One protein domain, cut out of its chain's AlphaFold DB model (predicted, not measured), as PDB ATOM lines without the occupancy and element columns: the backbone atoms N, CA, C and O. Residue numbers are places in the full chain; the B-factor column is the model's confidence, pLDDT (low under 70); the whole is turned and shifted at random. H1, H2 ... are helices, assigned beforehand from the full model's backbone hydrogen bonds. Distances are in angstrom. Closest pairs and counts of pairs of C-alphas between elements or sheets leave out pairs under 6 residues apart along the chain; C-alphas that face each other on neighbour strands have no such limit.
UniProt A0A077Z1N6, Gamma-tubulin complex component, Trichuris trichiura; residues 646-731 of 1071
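AT A GLANCE: This is residues 646 to 731 of the 1071 residues of the protein "Gamma-tubulin complex component" of Trichuris trichiura (UniProt A0A077Z1N6). One long helix, H5, makes the longest axis; H3 packs beside it, running back along it, and H2 packs on another part of it, while the short H1 bridges H2 and H3. The small H4 makes the corner at the beginning of H5, and residues 651 to 663 form a wide loop between H1 and H2. The printed part has 86 residues with five named helices, H1 to H5 in chain order, and no named strand; its class is all helix. It is compact, with a radius of gyration of the C-alphas of 13.7 A, and elongated, spanning 43 by 28 by 17 A.

IN THESE COORDINATES: H1 is residues 646 to 650, beginning at C-alpha 646 (36.092, 66.233, 84.607). H2 is residues 664 to 672, 12.7 A long, and H3 is residues 682 to 693, 16.8 A. H4 is residues 696 to 699. H5, residues 705 to 729, is 35.7 A long and ends at C-alpha 729 (45.113, 42.403, 94.775).

HOW THE PARTS SIT: H5 is the hub. With residues 708 to 719 alone it touches H3, opposite ways at a shallow tilt of 17 degrees; the closest C-alphas, of Gln 687 and Ala 715, are 6.3 A apart. With residues 716 to 723 alone it touches H2, closest at the C-alphas of Val 664 and Cys 716, 6.5 A; they run the same way at a shallow tilt of 34 degrees, only just short of steep. H1 touches H2, at the C-alphas of Trp 648 and Gly 665, 5.4 A, and H3, at those of Phe 650 and Arg 688, 6.9 A. H4 and H5 touch only at the corner, at the C-alphas of Met 699 and Ser 705, 4.8 A. H2 and H3 are apart. Each O i to N i+4 pair is within hydrogen-bond range in H1, H2 and H5, and 7 of 8 in H3; H4 is too short for one.

THE WHOLE: The C-alphas farthest apart, of Gln 701 and Phe 731, are 42.9 A apart. The printed part has no cut. The link H1 to H2 is long. Residues 651 to 668 and 674 to 685 have pLDDT under 70.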
ATOM      1  N   VAL A 646      34.855  66.899  85.064       78.59
ATOM      2  CA  VAL A 646      36.092  66.233  84.607       78.59
ATOM      3  C   VAL A 646      37.209  66.349  85.652       78.59
ATOM      4  O   VAL A 646      37.800  65.332  86.021       78.59
ATOM      5  N   ASP A 647      37.458  67.541  86.192       75.31
ATOM      6  CA  ASP A 647      38.479  67.764  87.224       75.31
ATOM      7  C   ASP A 647      38.183  66.916  88.478       75.31
ATOM      8  O   ASP A 647      39.067  66.244  89.017       75.31
ATOM      9  N   TRP A 648      36.916  66.815  88.885       74.28
ATOM     10  CA  TRP A 648      36.496  65.951  89.989       74.28
ATOM     11  C   TRP A 648      36.582  64.445  89.671       74.28
ATOM     12  O   TRP A 648      36.966  63.656  90.537       74.28
ATOM     13  N   MET A 649      36.264  64.035  88.437       71.67
ATOM     14  CA  MET A 649      36.273  62.631  87.991       71.67
ATOM     15  C   MET A 649      37.656  62.077  87.612       71.67
ATOM     16  O   MET A 649      37.779  60.862  87.453       71.67
ATOM     17  N   PHE A 650      38.689  62.914  87.484       71.79
ATOM     18  CA  PHE A 650      40.041  62.450  87.131       71.79
ATOM     19  C   PHE A 650      41.166  63.024  88.004       71.79
ATOM     20  O   PHE A 650      42.168  62.341  88.199       71.79
ATOM     21  N   VAL A 651      41.013  64.222  88.577       69.61
ATOM     22  CA  VAL A 651      42.011  64.837  89.479       69.61
ATOM     23  C   VAL A 651      41.588  64.719  90.951       69.61
ATOM     24  O   VAL A 651      42.437  64.612  91.841       69.61
ATOM     25  N   GLY A 652      40.279  64.724  91.229       64.67
ATOM     26  CA  GLY A 652      39.735  64.740  92.593       64.67
ATOM     27  C   GLY A 652      39.984  66.061  93.334       64.67
ATOM     28  O   GLY A 652      39.985  66.080  94.563       64.67
ATOM     29  N   ALA A 653      40.238  67.146  92.594       61.95
ATOM     30  CA  ALA A 653      40.294  68.515  93.107       61.95
ATOM     31  C   ALA A 653      38.920  69.192  92.939       61.95
ATOM     32  O   ALA A 653      38.177  68.843  92.020       61.95
ATOM     33  N   PHE A 654      38.568  70.124  93.829       61.40
ATOM     34  CA  PHE A 654      37.228  70.718  93.874       61.40
ATOM     35  C   PHE A 654      37.269  72.180  94.336       61.40
ATOM     36  O   PHE A 654      37.169  72.476  95.524       61.40
ATOM     37  N   ASP A 655      37.406  73.095  93.377       52.72
ATOM     38  CA  ASP A 655      37.528  74.539  93.619       52.72
ATOM     39  C   ASP A 655      36.176  75.274  93.470       52.72
ATOM     40  O   ASP A 655      36.049  76.236  92.709       52.72
ATOM     41  N   SER A 656      35.124  74.811  94.163       51.74
ATOM     42  CA  SER A 656      33.854  75.548  94.364       51.74
ATOM     43  C   SER A 656      33.011  74.971  95.519       51.74
ATOM     44  O   SER A 656      33.074  73.769  95.756       51.74
ATOM     45  N   PRO A 657      32.204  75.778  96.241       40.42
ATOM     46  CA  PRO A 657      31.482  75.331  97.438       40.42
ATOM     47  C   PRO A 657      29.993  75.002  97.180       40.42
ATOM     48  O   PRO A 657      29.113  75.733  97.625       40.42
ATOM     49  N   SER A 658      29.688  73.906  96.475       42.84
ATOM     50  CA  SER A 658      28.302  73.415  96.303       42.84
ATOM     51  C   SER A 658      28.228  71.881  96.341       42.84
ATOM     52  O   SER A 658      28.929  71.220  95.575       42.84
ATOM     53  N   ASP A 659      27.373  71.318  97.199       40.42
ATOM     54  CA  ASP A 659      27.393  69.902  97.627       40.42
ATOM     55  C   ASP A 659      26.921  68.849  96.588       40.42
ATOM     56  O   ASP A 659      26.880  67.655  96.882       40.42
ATOM     57  N   ASP A 660      26.590  69.221  95.351       45.44
ATOM     58  CA  ASP A 660      25.801  68.358  94.448       45.44
ATOM     59  C   ASP A 660      26.587  67.355  93.568       45.44
ATOM     60  O   ASP A 660      26.010  66.710  92.690       45.44
ATOM     61  N   VAL A 661      27.895  67.154  93.784       49.52
ATOM     62  CA  VAL A 661      28.725  66.231  92.963       49.52
ATOM     63  C   VAL A 661      29.450  65.174  93.813       49.52
ATOM     64  O   VAL A 661      30.612  64.859  93.608       49.52
ATOM     65  N   LEU A 662      28.798  64.577  94.812       59.77
ATOM     66  CA  LEU A 662      29.518  63.925  95.922       59.77
ATOM     67  C   LEU A 662      30.036  62.477  95.762       59.77
ATOM     68  O   LEU A 662      30.736  62.030  96.672       59.77
ATOM     69  N   LEU A 663      29.703  61.701  94.719       57.09
ATOM     70  CA  LEU A 663      29.976  60.244  94.738       57.09
ATOM     71  C   LEU A 663      31.318  59.821  94.106       57.09
ATOM     72  O   LEU A 663      32.108  59.132  94.747       57.09
ATOM     73  N   VAL A 664      31.602  60.233  92.865       58.87
ATOM     74  CA  VAL A 664      32.729  59.674  92.082       58.87
ATOM     75  C   VAL A 664      34.089  60.074  92.662       58.87
ATOM     76  O   VAL A 664      34.933  59.212  92.912       58.87
ATOM     77  N   GLY A 665      34.284  61.366  92.949       64.45
ATOM     78  CA  GLY A 665      35.550  61.890  93.466       64.45
ATOM     79  C   GLY A 665      35.981  61.276  94.796       64.45
ATOM     80  O   GLY A 665      37.177  61.140  95.019       64.45
ATOM     81  N   LYS A 666      35.062  60.782  95.642       67.66
ATOM     82  CA  LYS A 666      35.424  60.041  96.871       67.66
ATOM     83  C   LYS A 666      36.256  58.793  96.566       67.66
ATOM     84  O   LYS A 666      37.251  58.545  97.242       67.66
ATOM     85  N   SER A 667      35.893  58.051  95.517       67.34
ATOM     86  CA  SER A 667      36.645  56.869  95.069       67.34
ATOM     87  C   SER A 667      38.018  57.241  94.495       67.34
ATOM     88  O   SER A 667      38.993  56.529  94.715       67.34
ATOM     89  N   ILE A 668      38.127  58.384  93.814       68.78
ATOM     90  CA  ILE A 668      39.394  58.885  93.249       68.78
ATOM     91  C   ILE A 668      40.314  59.436  94.342       68.78
ATOM     92  O   ILE A 668      41.493  59.102  94.373       68.78
ATOM     93  N   ILE A 669      39.772  60.199  95.294       70.46
ATOM     94  CA  ILE A 669      40.470  60.668  96.498       70.46
ATOM     95  C   ILE A 669      40.967  59.472  97.320       70.46
ATOM     96  O   ILE A 669      42.088  59.512  97.827       70.46
ATOM     97  N   TYR A 670      40.188  58.389  97.419       70.40
ATOM     98  CA  TYR A 670      40.649  57.132  98.011       70.40
ATOM     99  C   TYR A 670      41.887  56.588  97.274       70.40
ATOM    100  O   TYR A 670      42.932  56.451  97.906       70.40
ATOM    101  N   VAL A 671      41.837  56.365  95.951       70.32
ATOM    102  CA  VAL A 671      43.010  55.836  95.219       70.32
ATOM    103  C   VAL A 671      44.202  56.796  95.274       70.32
ATOM    104  O   VAL A 671      45.312  56.353  95.554       70.32
ATOM    105  N   ARG A 672      44.003  58.107  95.099       70.88
ATOM    106  CA  ARG A 672      45.074  59.123  95.113       70.88
ATOM    107  C   ARG A 672      45.800  59.217  96.461       70.88
ATOM    108  O   ARG A 672      47.008  59.427  96.490       70.88
ATOM    109  N   ASN A 673      45.101  58.999  97.578       70.05
ATOM    110  CA  ASN A 673      45.703  58.950  98.921       70.05
ATOM    111  C   ASN A 673      46.508  57.662  99.202       70.05
ATOM    112  O   ASN A 673      47.103  57.527 100.276       70.05
ATOM    113  N   ILE A 674      46.483  56.691  98.286       65.76
ATOM    114  CA  ILE A 674      46.954  55.314  98.500       65.76
ATOM    115  C   ILE A 674      47.985  54.897  97.444       65.76
ATOM    116  O   ILE A 674      48.950  54.200  97.759       65.76
ATOM    117  N   CYS A 675      47.804  55.357  96.210       62.34
ATOM    118  CA  CYS A 675      48.659  55.127  95.061       62.34
ATOM    119  C   CYS A 675      49.196  56.476  94.568       62.34
ATOM    120  O   CYS A 675      48.477  57.243  93.932       62.34
ATOM    121  N   SER A 676      50.488  56.729  94.791       58.14
ATOM    122  CA  SER A 676      51.207  57.908  94.274       58.14
ATOM    123  C   SER A 676      51.269  57.990  92.740       58.14
ATOM    124  O   SER A 676      51.679  59.011  92.210       58.14
ATOM    125  N   HIS A 677      50.861  56.920  92.052       55.39
ATOM    126  CA  HIS A 677      50.916  56.723  90.600       55.39
ATOM    127  C   HIS A 677      49.515  56.618  89.975       55.39
ATOM    128  O   HIS A 677      49.310  55.889  89.008       55.39
ATOM    129  N   PHE A 678      48.506  57.282  90.553       55.78
ATOM    130  CA  PHE A 678      47.144  57.255  89.995       55.78
ATOM    131  C   PHE A 678      47.064  57.874  88.585       55.78
ATOM    132  O   PHE A 678      46.232  57.470  87.778       55.78
ATOM    133  N   GLU A 679      47.965  58.809  88.284       55.64
ATOM    134  CA  GLU A 679      48.081  59.482  86.985       55.64
ATOM    135  C   GLU A 679      48.518  58.515  85.857       55.64
ATOM    136  O   GLU A 679      48.161  58.728  84.705       55.64
ATOM    137  N   ASP A 680      49.185  57.398  86.184       54.99
ATOM    138  CA  ASP A 680      49.763  56.444  85.221       54.99
ATOM    139  C   ASP A 680      48.773  55.370  84.690       54.99
ATOM    140  O   ASP A 680      49.199  54.413  84.039       54.99
ATOM    141  N   ILE A 681      47.460  55.444  84.976       60.64
ATOM    142  CA  ILE A 681      46.499  54.367  84.637       60.64
ATOM    143  C   ILE A 681      45.789  54.631  83.283       60.64
ATOM    144  O   ILE A 681      44.794  55.365  83.242       60.64
ATOM    145  N   PRO A 682      46.160  53.964  82.162       62.38
ATOM    146  CA  PRO A 682      45.762  54.406  80.809       62.38
ATOM    147  C   PRO A 682      44.262  54.261  80.493       62.38
ATOM    148  O   PRO A 682      43.743  54.831  79.530       62.38
ATOM    149  N   ALA A 683      43.537  53.478  81.296       60.69
ATOM    150  CA  ALA A 683      42.091  53.303  81.169       60.69
ATOM    151  C   ALA A 683      41.287  54.556  81.569       60.69
ATOM    152  O   ALA A 683      40.147  54.700  81.107       60.69
ATOM    153  N   PHE A 684      41.870  55.430  82.403       67.01
ATOM    154  CA  PHE A 684      41.284  56.702  82.832       67.01
ATOM    155  C   PHE A 684      41.557  57.797  81.808       67.01
ATOM    156  O   PHE A 684      40.613  58.442  81.372       67.01
ATOM    157  N   GLU A 685      42.804  57.949  81.356       69.11
ATOM    158  CA  GLU A 685      43.207  58.971  80.379       69.11
ATOM    159  C   GLU A 685      42.377  58.898  79.084       69.11
ATOM    160  O   GLU A 685      41.839  59.904  78.620       69.11
ATOM    161  N   LYS A 686      42.103  57.685  78.578       73.75
ATOM    162  CA  LYS A 686      41.191  57.499  77.436       73.75
ATOM    163  C   LYS A 686      39.747  57.961  77.707       73.75
ATOM    164  O   LYS A 686      39.090  58.438  76.789       73.75
ATOM    165  N   GLN A 687      39.221  57.784  78.920       72.86
ATOM    166  CA  GLN A 687      37.869  58.248  79.285       72.86
ATOM    167  C   GLN A 687      37.840  59.756  79.566       72.86
ATOM    168  O   GLN A 687      36.861  60.421  79.231       72.86
ATOM    169  N   ARG A 688      38.933  60.296  80.111       77.58
ATOM    170  CA  ARG A 688      39.155  61.726  80.311       77.58
ATOM    171  C   ARG A 688      39.107  62.466  78.978       77.58
ATOM    172  O   ARG A 688      38.263  63.343  78.827       77.58
ATOM    173  N   HIS A 689      39.909  62.055  77.993       80.32
ATOM    174  CA  HIS A 689      39.908  62.684  76.669       80.32
ATOM    175  C   HIS A 689      38.538  62.619  75.984       80.32
ATOM    176  O   HIS A 689      38.079  63.630  75.468       80.32
ATOM    177  N   LEU A 690      37.818  61.491  76.070       80.02
ATOM    178  CA  LEU A 690      36.454  61.392  75.528       80.02
ATOM    179  C   LEU A 690      35.483  62.410  76.161       80.02
ATOM    180  O   LEU A 690      34.624  62.945  75.465       80.02
ATOM    181  N   LEU A 691      35.614  62.713  77.456       78.83
ATOM    182  CA  LEU A 691      34.803  63.733  78.136       78.83
ATOM    183  C   LEU A 691      35.313  65.165  77.880       78.83
ATOM    184  O   LEU A 691      34.513  66.104  77.836       78.83
ATOM    185  N   GLU A 692      36.616  65.355  77.666       82.51
ATOM    186  CA  GLU A 692      37.225  66.630  77.263       82.51
ATOM    187  C   GLU A 692      36.835  67.024  75.825       82.51
ATOM    188  O   GLU A 692      36.497  68.187  75.602       82.51
ATOM    189  N   GLU A 693      36.760  66.065  74.895       83.37
ATOM    190  CA  GLU A 693      36.361  66.249  73.488       83.37
ATOM    191  C   GLU A 693      34.854  66.513  73.294       83.37
ATOM    192  O   GLU A 693      34.474  67.231  72.368       83.37
ATOM    193  N   MET A 694      33.972  65.976  74.149       83.11
ATOM    194  CA  MET A 694      32.521  66.210  74.027       83.11
ATOM    195  C   MET A 694      32.153  67.692  74.190       83.11
ATOM    196  O   MET A 694      32.594  68.357  75.131       83.11
ATOM    197  N   SER A 695      31.293  68.220  73.319       81.18
ATOM    198  CA  SER A 695      30.846  69.613  73.406       81.18
ATOM    199  C   SER A 695      29.964  69.856  74.649       81.18
ATOM    200  O   SER A 695      29.283  68.941  75.114       81.18
ATOM    201  N   PRO A 696      29.902  71.089  75.195       80.25
ATOM    202  CA  PRO A 696      29.032  71.394  76.337       80.25
ATOM    203  C   PRO A 696      27.537  71.161  76.069       80.25
ATOM    204  O   PRO A 696      26.789  70.871  77.003       80.25
ATOM    205  N   THR A 697      27.095  71.231  74.805       81.21
ATOM    206  CA  THR A 697      25.710  70.909  74.427       81.21
ATOM    207  C   THR A 697      25.340  69.457  74.720       81.21
ATOM    208  O   THR A 697      24.184  69.191  75.050       81.21
ATOM    209  N   HIS A 698      26.311  68.532  74.705       80.91
ATOM    210  CA  HIS A 698      26.090  67.127  75.052       80.91
ATOM    211  C   HIS A 698      25.636  66.917  76.502       80.91
ATOM    212  O   HIS A 698      25.280  65.799  76.843       80.91
ATOM    213  N   MET A 699      25.627  67.930  77.373       80.82
ATOM    214  CA  MET A 699      25.050  67.774  78.714       80.82
ATOM    215  C   MET A 699      23.514  67.823  78.700       80.82
ATOM    216  O   MET A 699      22.877  67.094  79.460       80.82
ATOM    217  N   PHE A 700      22.915  68.647  77.832       81.02
ATOM    218  CA  PHE A 700      21.502  69.041  77.926       81.02
ATOM    219  C   PHE A 700      20.679  68.862  76.638       81.02
ATOM    220  O   PHE A 700      19.449  68.821  76.712       81.02
ATOM    221  N   GLN A 701      21.319  68.734  75.470       79.00
ATOM    222  CA  GLN A 701      20.639  68.396  74.214       79.00
ATOM    223  C   GLN A 701      20.371  66.885  74.133       79.00
ATOM    224  O   GLN A 701      21.095  66.078  74.714       79.00
ATOM    225  N   GLN A 702      19.281  66.496  73.475       73.97
ATOM    226  CA  GLN A 702      18.855  65.105  73.318       73.97
ATOM    227  C   GLN A 702      18.897  64.757  71.824       73.97
ATOM    228  O   GLN A 702      18.288  65.494  71.045       73.97
ATOM    229  N   PRO A 703      19.534  63.639  71.416       71.18
ATOM    230  CA  PRO A 703      19.934  62.479  72.228       71.18
ATOM    231  C   PRO A 703      21.311  62.546  72.925       71.18
ATOM    232  O   PRO A 703      21.667  61.594  73.627       71.18
ATOM    233  N   GLU A 704      22.093  63.611  72.745       74.81
ATOM    234  CA  GLU A 704      23.517  63.701  73.123       74.81
ATOM    235  C   GLU A 704      23.762  63.559  74.639       74.81
ATOM    236  O   GLU A 704      24.737  62.930  75.052       74.81
ATOM    237  N   SER A 705      22.829  64.033  75.468       73.20
ATOM    238  CA  SER A 705      22.811  63.861  76.929       73.20
ATOM    239  C   SER A 705      22.877  62.390  77.349       73.20
ATOM    240  O   SER A 705      23.581  62.041  78.300       73.20
ATOM    241  N   ASN A 706      22.291  61.475  76.566       80.11
ATOM    242  CA  ASN A 706      22.423  60.035  76.812       80.11
ATOM    243  C   ASN A 706      23.823  59.496  76.477       80.11
ATOM    244  O   ASN A 706      24.193  58.431  76.967       80.11
ATOM    245  N   ALA A 707      24.598  60.178  75.627       81.89
ATOM    246  CA  ALA A 707      25.992  59.832  75.357       81.89
ATOM    247  C   ALA A 707      26.916  60.347  76.470       81.89
ATOM    248  O   ALA A 707      27.721  59.564  76.977       81.89
ATOM    249  N   PHE A 708      26.737  61.594  76.922       80.66
ATOM    250  CA  PHE A 708      27.476  62.143  78.063       80.66
ATOM    251  C   PHE A 708      27.213  61.338  79.346       80.66
ATOM    252  O   PHE A 708      28.152  60.825  79.956       80.66
ATOM    253  N   ALA A 709      25.943  61.109  79.701       78.34
ATOM    254  CA  ALA A 709      25.567  60.316  80.874       78.34
ATOM    255  C   ALA A 709      26.079  58.863  80.803       78.34
ATOM    256  O   ALA A 709      26.479  58.292  81.821       78.34
ATOM    257  N   ARG A 710      26.127  58.260  79.603       81.46
ATOM    258  CA  ARG A 710      26.720  56.930  79.394       81.46
ATOM    259  C   ARG A 710      28.233  56.940  79.601       81.46
ATOM    260  O   ARG A 710      28.731  56.027  80.247       81.46
ATOM    261  N   CYS A 711      28.943  57.951  79.099       80.98
ATOM    262  CA  CYS A 711      30.391  58.077  79.272       80.98
ATOM    263  C   CYS A 711      30.757  58.307  80.747       80.98
ATOM    264  O   CYS A 711      31.615  57.610  81.282       80.98
ATOM    265  N   VAL A 712      30.024  59.186  81.444       77.91
ATOM    266  CA  VAL A 712      30.153  59.377  82.899       77.91
ATOM    267  C   VAL A 712      29.920  58.058  83.644       77.91
ATOM    268  O   VAL A 712      30.757  57.653  84.449       77.91
ATOM    269  N   LYS A 713      28.837  57.328  83.337       76.95
ATOM    270  CA  LYS A 713      28.542  56.027  83.965       76.95
ATOM    271  C   LYS A 713      29.610  54.968  83.667       76.95
ATOM    272  O   LYS A 713      29.947  54.190  84.560       76.95
ATOM    273  N   GLU A 714      30.159  54.930  82.454       78.12
ATOM    274  CA  GLU A 714      31.240  54.006  82.093       78.12
ATOM    275  C   GLU A 714      32.533  54.328  82.854       78.12
ATOM    276  O   GLU A 714      33.153  53.422  83.415       78.12
ATOM    277  N   ALA A 715      32.906  55.609  82.942       75.89
ATOM    278  CA  ALA A 715      34.025  56.062  83.759       75.89
ATOM    279  C   ALA A 715      33.833  55.666  85.236       75.89
ATOM    280  O   ALA A 715      34.730  55.048  85.802       75.89
ATOM    281  N   CYS A 716      32.655  55.891  85.833       73.53
ATOM    282  CA  CYS A 716      32.348  55.464  87.207       73.53
ATOM    283  C   CYS A 716      32.544  53.954  87.429       73.53
ATOM    284  O   CYS A 716      33.153  53.548  88.421       73.53
ATOM    285  N   VAL A 717      32.055  53.115  86.506       77.24
ATOM    286  CA  VAL A 717      32.214  51.650  86.582       77.24
ATOM    287  C   VAL A 717      33.687  51.245  86.448       77.24
ATOM    288  O   VAL A 717      34.145  50.373  87.184       77.24
ATOM    289  N   ARG A 718      34.457  51.905  85.573       76.23
ATOM    290  CA  ARG A 718      35.907  51.676  85.424       76.23
ATOM    291  C   ARG A 718      36.692  52.096  86.672       76.23
ATOM    292  O   ARG A 718      37.529  51.322  87.128       76.23
ATOM    293  N   VAL A 719      36.390  53.263  87.254       73.98
ATOM    294  CA  VAL A 719      36.975  53.728  88.530       73.98
ATOM    295  C   VAL A 719      36.720  52.689  89.620       73.98
ATOM    296  O   VAL A 719      37.650  52.240  90.285       73.98
ATOM    297  N   SER A 720      35.464  52.262  89.756       77.42
ATOM    298  CA  SER A 720      35.029  51.294  90.767       77.42
ATOM    299  C   SER A 720      35.701  49.930  90.595       77.42
ATOM    300  O   SER A 720      36.204  49.371  91.567       77.42
ATOM    301  N   ALA A 721      35.800  49.424  89.361       79.71
ATOM    302  CA  ALA A 721      36.502  48.178  89.064       79.71
ATOM    303  C   ALA A 721      37.986  48.239  89.471       79.71
ATOM    304  O   ALA A 721      38.473  47.315  90.119       79.71
ATOM    305  N   VAL A 722      38.682  49.344  89.174       77.30
ATOM    306  CA  VAL A 722      40.093  49.539  89.559       77.30
ATOM    307  C   VAL A 722      40.254  49.680  91.079       77.30
ATOM    308  O   VAL A 722      41.176  49.102  91.649       77.30
ATOM    309  N   VAL A 723      39.337  50.367  91.768       77.94
ATOM    310  CA  VAL A 723      39.310  50.437  93.244       77.94
ATOM    311  C   VAL A 723      39.181  49.040  93.866       77.94
ATOM    312  O   VAL A 723      39.928  48.701  94.791       77.94
ATOM    313  N   LEU A 724      38.262  48.219  93.350       79.85
ATOM    314  CA  LEU A 724      38.040  46.848  93.814       79.85
ATOM    315  C   LEU A 724      39.221  45.924  93.467       79.85
ATOM    316  O   LEU A 724      39.613  45.103  94.301       79.85
ATOM    317  N   GLU A 725      39.835  46.079  92.292       79.60
ATOM    318  CA  GLU A 725      41.041  45.344  91.892       79.60
ATOM    319  C   GLU A 725      42.231  45.687  92.797       79.60
ATOM    320  O   GLU A 725      42.868  44.780  93.328       79.60
ATOM    321  N   ILE A 726      42.492  46.968  93.075       78.02
ATOM    322  CA  ILE A 726      43.546  47.400  94.010       78.02
ATOM    323  C   ILE A 726      43.284  46.826  95.412       78.02
ATOM    324  O   ILE A 726      44.145  46.168  95.997       78.02
ATOM    325  N   MET A 727      42.073  46.997  95.948       77.50
ATOM    326  CA  MET A 727      41.717  46.514  97.288       77.50
ATOM    327  C   MET A 727      41.800  44.979  97.429       77.50
ATOM    328  O   MET A 727      42.118  44.479  98.513       77.50
ATOM    329  N   SER A 728      41.528  44.225  96.360       77.63
ATOM    330  CA  SER A 728      41.597  42.757  96.364       77.63
ATOM    331  C   SER A 728      42.984  42.196  96.026       77.63
ATOM    332  O   SER A 728      43.330  41.142  96.554       77.63
ATOM    333  N   SER A 729      43.796  42.888  95.220       76.57
ATOM    334  CA  SER A 729      45.113  42.403  94.775       76.57
ATOM    335  C   SER A 729      46.293  42.940  95.591       76.57
ATOM    336  O   SER A 729      47.158  42.156  95.981       76.57
ATOM    337  N   THR A 730      46.348  44.246  95.883       73.32
ATOM    338  CA  THR A 730      47.504  44.862  96.563       73.32
ATOM    339  C   THR A 730      47.343  44.849  98.080       73.32
ATOM    340  O   THR A 730      48.296  44.551  98.802       73.32
ATOM    341  N   PHE A 731      46.127  45.109  98.573       74.61
ATOM    342  CA  PHE A 731      45.817  45.101 100.008       74.61
ATOM    343  C   PHE A 731      45.187  43.796 100.494       74.61
ATOM    344  O   PHE A 731      45.302  43.484 101.679       74.61
TER     345      PHE A 731